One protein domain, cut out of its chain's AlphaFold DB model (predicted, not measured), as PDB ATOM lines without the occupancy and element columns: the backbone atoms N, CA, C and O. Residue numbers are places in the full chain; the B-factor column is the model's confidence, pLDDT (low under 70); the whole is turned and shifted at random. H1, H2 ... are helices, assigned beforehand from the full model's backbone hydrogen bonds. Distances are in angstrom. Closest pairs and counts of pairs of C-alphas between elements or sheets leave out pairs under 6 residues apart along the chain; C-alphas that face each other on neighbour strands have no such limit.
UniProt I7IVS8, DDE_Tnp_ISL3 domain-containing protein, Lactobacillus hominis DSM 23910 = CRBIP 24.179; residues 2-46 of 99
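Overview. This is residues 2 to 46 of the 99 residues of the protein "DDE_Tnp_ISL3 domain-containing protein" of Lactobacillus hominis DSM 23910 = CRBIP 24.179 (UniProt I7IVS8). What shape does this stretch make? It is a small elongated loop of four helices that folds back on itself: short H1 and H2 make one side, residues 18 to 23 go round one end, and H3 and H4, set at a corner, come back to H2. Residues 23 to 29, of which 24 to 29 belong to H3, stick out at that end. What is printed? There are 45 residues, with H1, H2, H3 and H4 in that order and no named strand, an all-helix domain; it is only just compact, close to loose, with a radius of gyration of the C-alphas of 10.7 A and spans of 29 by 19 by 13 A.

Arrangement. How do the first two helices meet? H1, residues 2 to 5, and H2, residues 9 to 17, touch only at the corner; their closest C-alphas, of Ala 3 and Lys 11, are 6.4 A apart. What else touches the hub? The hub H2 only just touches H3, residues 24 to 35, with 3 pairs of C-alphas within 8 A, at a steep tilt of 52 degrees, opposite ways; of H3 residues 30 to 34 alone take part, and the closest C-alphas, of Leu 16 and Leu 30, are 6.7 A apart. H2 only just touches H4, residues 37 to 45, with 3 such pairs, at a shallow tilt of 34 degrees, only just short of steep, opposite ways; the closest C-alphas, of Glu 9 and Leu 41, are 6.9 A apart. Which pairs are close but not clearly touching, and which are apart? H3 and H4, about perpendicular at 86 degrees, are close but not clearly touching, and so are H1 and H4, with C-alphas 4 and 44 as their closest, 6.4 A apart; H1 and H3 are apart. What do the backbones show? In H2, H3 and H4 every O i to N i+4 pair is within hydrogen-bond range; H1 is too short for one.

Along the chain. Where do the helices begin and end? H1 begins at C-alpha 2 (28.159, -12.728, 37.430), and H4 ends at C-alpha 45 (34.589, -3.793, 29.175). How long are they? From first to last C-alpha H1 is 5.1 A, H2 12.4 A, H3 16.6 A and H4 12.5 A.

Size, cuts and confidence. How far does it reach? The two C-alphas farthest apart, of Ala 21 and Ser 46, are 29.8 A apart. Is anything missing or uncertain? The printed part has no cut and no long link, and no printed residue is under 70 in pLDDT.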
ATOM      1  N   SER A   2      29.003 -13.931  37.544       77.38
ATOM      2  CA  SER A   2      28.159 -12.728  37.430       77.38
ATOM      3  C   SER A   2      28.924 -11.411  37.246       77.38
ATOM      4  O   SER A   2      28.460 -10.554  36.510       77.38
ATOM      5  N   ALA A   3      30.108 -11.250  37.848       79.38
ATOM      6  CA  ALA A   3      30.895 -10.015  37.709       79.38
ATOM      7  C   ALA A   3      31.386  -9.774  36.267       79.38
ATOM      8  O   ALA A   3      31.351  -8.649  35.789       79.38
ATOM      9  N   ILE A   4      31.795 -10.839  35.567       82.94
ATOM     10  CA  ILE A   4      32.257 -10.763  34.172       82.94
ATOM     11  C   ILE A   4      31.067 -10.564  33.230       82.94
ATOM     12  O   ILE A   4      31.113  -9.694  32.370       82.94
ATOM     13  N   GLN A   5      29.980 -11.321  33.424       84.19
ATOM     14  CA  GLN A   5      28.764 -11.198  32.607       84.19
ATOM     15  C   GLN A   5      28.141  -9.800  32.692       84.19
ATOM     16  O   GLN A   5      27.708  -9.260  31.680       84.19
ATOM     17  N   ASN A   6      28.155  -9.199  33.883       86.94
ATOM     18  CA  ASN A   6      27.603  -7.867  34.118       86.94
ATOM     19  C   ASN A   6      28.611  -6.737  33.860       86.94
ATOM     20  O   ASN A   6      28.289  -5.585  34.132       86.94
ATOM     21  N   LYS A   7      29.828  -7.053  33.384       85.62
ATOM     22  CA  LYS A   7      30.929  -6.093  33.183       85.62
ATOM     23  C   LYS A   7      31.177  -5.192  34.402       85.62
ATOM     24  O   LYS A   7      31.479  -4.010  34.277       85.62
ATOM     25  N   ASP A   8      31.035  -5.755  35.602       87.75
ATOM     26  CA  ASP A   8      31.194  -5.031  36.864       87.75
ATOM     27  C   ASP A   8      32.686  -4.896  37.199       87.75
ATOM     28  O   ASP A   8      33.283  -5.718  37.906       87.75
ATOM     29  N   GLU A   9      33.295  -3.849  36.644       85.62
ATOM     30  CA  GLU A   9      34.719  -3.553  36.794       85.62
ATOM     31  C   GLU A   9      35.120  -3.418  38.263       85.62
ATOM     32  O   GLU A   9      36.105  -4.019  38.692       85.62
ATOM     33  N   LYS A  10      34.331  -2.703  39.074       87.25
ATOM     34  CA  LYS A  10      34.643  -2.456  40.493       87.25
ATOM     35  C   LYS A  10      34.776  -3.762  41.264       87.25
ATOM     36  O   LYS A  10      35.722  -3.944  42.036       87.25
ATOM     37  N   LYS A  11      33.856  -4.696  41.027       88.50
ATOM     38  CA  LYS A  11      33.878  -6.012  41.665       88.50
ATOM     39  C   LYS A  11      35.075  -6.845  41.214       88.50
ATOM     40  O   LYS A  11      35.665  -7.537  42.039       88.50
ATOM     41  N   ILE A  12      35.474  -6.761  39.946       87.12
ATOM     42  CA  ILE A  12      36.648  -7.488  39.441       87.12
ATOM     43  C   ILE A  12      37.950  -6.907  39.994       87.12
ATOM     44  O   ILE A  12      38.813  -7.668  40.428       87.12
ATOM     45  N   ILE A  13      38.071  -5.584  40.065       87.00
ATOM     46  CA  ILE A  13      39.221  -4.912  40.684       87.00
ATOM     47  C   ILE A  13      39.353  -5.356  42.140       87.00
ATOM     48  O   ILE A  13      40.416  -5.809  42.566       87.00
ATOM     49  N   HIS A  14      38.251  -5.320  42.890       88.88
ATOM     50  CA  HIS A  14      38.229  -5.795  44.267       88.88
ATOM     51  C   HIS A  14      38.699  -7.258  44.385       88.88
ATOM     52  O   HIS A  14      39.533  -7.576  45.233       88.88
ATOM     53  N   LEU A  15      38.228  -8.145  43.502       87.25
ATOM     54  CA  LEU A  15      38.636  -9.555  43.478       87.25
ATOM     55  C   LEU A  15      40.123  -9.747  43.145       87.25
ATOM     56  O   LEU A  15      40.773 -10.593  43.754       87.25
ATOM     57  N   LEU A  16      40.683  -8.956  42.225       86.62
ATOM     58  CA  LEU A  16      42.103  -9.023  41.866       86.62
ATOM     59  C   LEU A  16      43.015  -8.593  43.024       86.62
ATOM     60  O   LEU A  16      44.115  -9.129  43.180       86.62
ATOM     61  N   HIS A  17      42.578  -7.638  43.846       85.50
ATOM     62  CA  HIS A  17      43.353  -7.136  44.985       85.50
ATOM     63  C   HIS A  17      43.136  -7.917  46.288       85.50
ATOM     64  O   HIS A  17      43.925  -7.752  47.223       85.50
ATOM     65  N   LEU A  18      42.140  -8.804  46.340       85.44
ATOM     66  CA  LEU A  18      41.841  -9.615  47.514       85.44
ATOM     67  C   LEU A  18      43.039 -10.501  47.902       85.44
ATOM     68  O   LEU A  18      43.599 -11.227  47.077       85.44
ATOM     69  N   LYS A  19      43.426 -10.478  49.180       76.88
ATOM     70  CA  LYS A  19      44.482 -11.348  49.727       76.88
ATOM     71  C   LYS A  19      43.902 -12.691  50.164       76.88
ATOM     72  O   LYS A  19      43.874 -13.010  51.347       76.88
ATOM     73  N   GLN A  20      43.408 -13.467  49.204       79.88
ATOM     74  CA  GLN A  20      42.945 -14.825  49.473       79.88
ATOM     75  C   GLN A  20      44.121 -15.807  49.429       79.88
ATOM     76  O   GLN A  20      44.998 -15.701  48.567       79.88
ATOM     77  N   ALA A  21      44.134 -16.773  50.348       86.31
ATOM     78  CA  ALA A  21      45.053 -17.898  50.273       86.31
ATOM     79  C   ALA A  21      44.679 -18.750  49.051       86.31
ATOM     80  O   ALA A  21      43.630 -19.391  49.026       86.31
ATOM     81  N   VAL A  22      45.517 -18.710  48.017       89.00
ATOM     82  CA  VAL A  22      45.340 -19.470  46.777       89.00
ATOM     83  C   VAL A  22      46.578 -20.318  46.507       89.00
ATOM     84  O   VAL A  22      47.685 -19.969  46.919       89.00
ATOM     85  N   GLY A  23      46.404 -21.431  45.793       93.56
ATOM     86  CA  GLY A  23      47.523 -22.283  45.398       93.56
ATOM     87  C   GLY A  23      48.545 -21.547  44.523       93.56
ATOM     88  O   GLY A  23      48.224 -20.563  43.852       93.56
ATOM     89  N   LYS A  24      49.781 -22.062  44.480       93.00
ATOM     90  CA  LYS A  24      50.922 -21.452  43.768       93.00
ATOM     91  C   LYS A  24      50.607 -21.060  42.316       93.00
ATOM     92  O   LYS A  24      50.968 -19.969  41.884       93.00
ATOM     93  N   GLN A  25      49.916 -21.926  41.572       93.94
ATOM     94  CA  GLN A  25      49.547 -21.669  40.173       93.94
ATOM     95  C   GLN A  25      48.584 -20.485  40.045       93.94
ATOM     96  O   GLN A  25      48.818 -19.576  39.256       93.94
ATOM     97  N   MET A  26      47.538 -20.457  40.872       92.25
ATOM     98  CA  MET A  26      46.565 -19.367  40.874       92.25
ATOM     99  C   MET A  26      47.205 -18.051  41.320       92.25
ATOM    100  O   MET A  26      46.931 -17.005  40.741       92.25
ATOM    101  N   HIS A  27      48.116 -18.104  42.297       91.38
ATOM    102  CA  HIS A  27      48.893 -16.940  42.707       91.38
ATOM    103  C   HIS A  27      49.672 -16.346  41.526       91.38
ATOM    104  O   HIS A  27      49.590 -15.144  41.276       91.38
ATOM    105  N   GLN A  28      50.358 -17.187  40.745       92.75
ATOM    106  CA  GLN A  28      51.082 -16.747  39.555       92.75
ATOM    107  C   GLN A  28      50.150 -16.132  38.500       92.75
ATOM    108  O   GLN A  28      50.473 -15.084  37.943       92.75
ATOM    109  N   THR A  29      48.983 -16.732  38.255       92.50
ATOM    110  CA  THR A  29      47.976 -16.177  37.339       92.50
ATOM    111  C   THR A  29      47.489 -14.801  37.800       92.50
ATOM    112  O   THR A  29      47.440 -13.868  37.000       92.50
ATOM    113  N   LEU A  30      47.203 -14.629  39.096       91.69
ATOM    114  CA  LEU A  30      46.797 -13.336  39.657       91.69
ATOM    115  C   LEU A  30      47.901 -12.279  39.536       91.69
ATOM    116  O   LEU A  30      47.604 -11.120  39.248       91.69
ATOM    117  N   LEU A  31      49.173 -12.657  39.709       91.69
ATOM    118  CA  LEU A  31      50.300 -11.755  39.457       91.69
ATOM    119  C   LEU A  31      50.356 -11.326  37.986       91.69
ATOM    120  O   LEU A  31      50.572 -10.148  37.706       91.69
ATOM    121  N   THR A  32      50.122 -12.247  37.050       94.50
ATOM    122  CA  THR A  32      50.048 -11.928  35.617       94.50
ATOM    123  C   THR A  32      48.893 -10.974  35.315       94.50
ATOM    124  O   THR A  32      49.090 -10.001  34.591       94.50
ATOM    125  N   PHE A  33      47.714 -11.182  35.908       92.69
ATOM    126  CA  PHE A  33      46.590 -10.252  35.761       92.69
ATOM    127  C   PHE A  33      46.892  -8.869  36.338       92.69
ATOM    128  O   PHE A  33      46.571  -7.874  35.700       92.69
ATOM    129  N   LYS A  34      47.569  -8.786  37.491       90.69
ATOM    130  CA  LYS A  34      48.011  -7.504  38.066       90.69
ATOM    131  C   LYS A  34      49.033  -6.787  37.184       90.69
ATOM    132  O   LYS A  34      48.962  -5.573  37.046       90.69
ATOM    133  N   ARG A  35      49.965  -7.522  36.569       94.06
ATOM    134  CA  ARG A  35      50.938  -6.958  35.614       94.06
ATOM    135  C   ARG A  35      50.257  -6.442  34.344       94.06
ATOM    136  O   ARG A  35      50.630  -5.390  33.848       94.06
ATOM    137  N   ASN A  36      49.238  -7.152  33.860       93.94
ATOM    138  CA  ASN A  36      48.494  -6.827  32.638       93.94
ATOM    139  C   ASN A  36      47.141  -6.155  32.923       93.94
ATOM    140  O   ASN A  36      46.181  -6.337  32.173       93.94
ATOM    141  N   TYR A  37      47.055  -5.390  34.012       91.38
ATOM    142  CA  TYR A  37      45.800  -4.888  34.572       91.38
ATOM    143  C   TYR A  37      44.939  -4.120  33.560       91.38
ATOM    144  O   TYR A  37      43.754  -4.411  33.413       91.38
ATOM    145  N   THR A  38      45.542  -3.212  32.789       91.62
ATOM    146  CA  THR A  38      44.844  -2.449  31.742       91.62
ATOM    147  C   THR A  38      44.219  -3.361  30.687       91.62
ATOM    148  O   THR A  38      43.078  -3.157  30.286       91.62
ATOM    149  N   GLY A  39      44.935  -4.408  30.263       91.81
ATOM    150  CA  GLY A  39      44.424  -5.378  29.295       91.81
ATOM    151  C   GLY A  39      43.264  -6.202  29.851       91.81
ATOM    152  O   GLY A  39      42.303  -6.466  29.136       91.81
ATOM    153  N   VAL A  40      43.320  -6.554  31.138       91.00
ATOM    154  CA  VAL A  40      42.226  -7.256  31.822       91.00
ATOM    155  C   VAL A  40      40.971  -6.383  31.873       91.00
ATOM    156  O   VAL A  40      39.907  -6.854  31.484       91.00
ATOM    157  N   LEU A  41      41.091  -5.114  32.284       89.75
ATOM    158  CA  LEU A  41      39.955  -4.183  32.308       89.75
ATOM    159  C   LEU A  41      39.353  -3.981  30.917       89.75
ATOM    160  O   LEU A  41      38.143  -4.118  30.751       89.75
ATOM    161  N   ASN A  42      40.197  -3.758  29.908       90.62
ATOM    162  CA  ASN A  42      39.750  -3.623  28.523       90.62
ATOM    163  C   ASN A  42      39.048  -4.890  28.020       90.62
ATOM    164  O   ASN A  42      38.045  -4.803  27.317       90.62
ATOM    165  N   GLY A  43      39.541  -6.075  28.388       89.56
ATOM    166  CA  GLY A  43      38.920  -7.345  28.010       89.56
ATOM    167  C   GLY A  43      37.530  -7.545  28.619       89.56
ATOM    168  O   GLY A  43      36.667  -8.140  27.984       89.56
ATOM    169  N   ILE A  44      37.298  -7.025  29.826       88.19
ATOM    170  CA  ILE A  44      36.000  -7.101  30.512       88.19
ATOM    171  C   ILE A  44      35.007  -6.095  29.921       88.19
ATOM    172  O   ILE A  44      33.842  -6.428  29.703       88.19
ATOM    173  N   SER A  45      35.452  -4.861  29.681       87.50
ATOM    174  CA  SER A  45      34.589  -3.793  29.175       87.50
ATOM    175  C   SER A  45      34.240  -3.980  27.696       87.50
ATOM    176  O   SER A  45      33.121  -3.666  27.273       87.50
ATOM    177  N   SER A  46      35.148  -4.580  26.921       88.38
ATOM    178  CA  SER A  46      34.976  -4.859  25.497       88.38
ATOM    179  C   SER A  46      33.709  -5.666  25.195       88.38
ATOM    180  O   SER A  46      33.322  -6.599  25.900       88.38
TER     181      SER A  46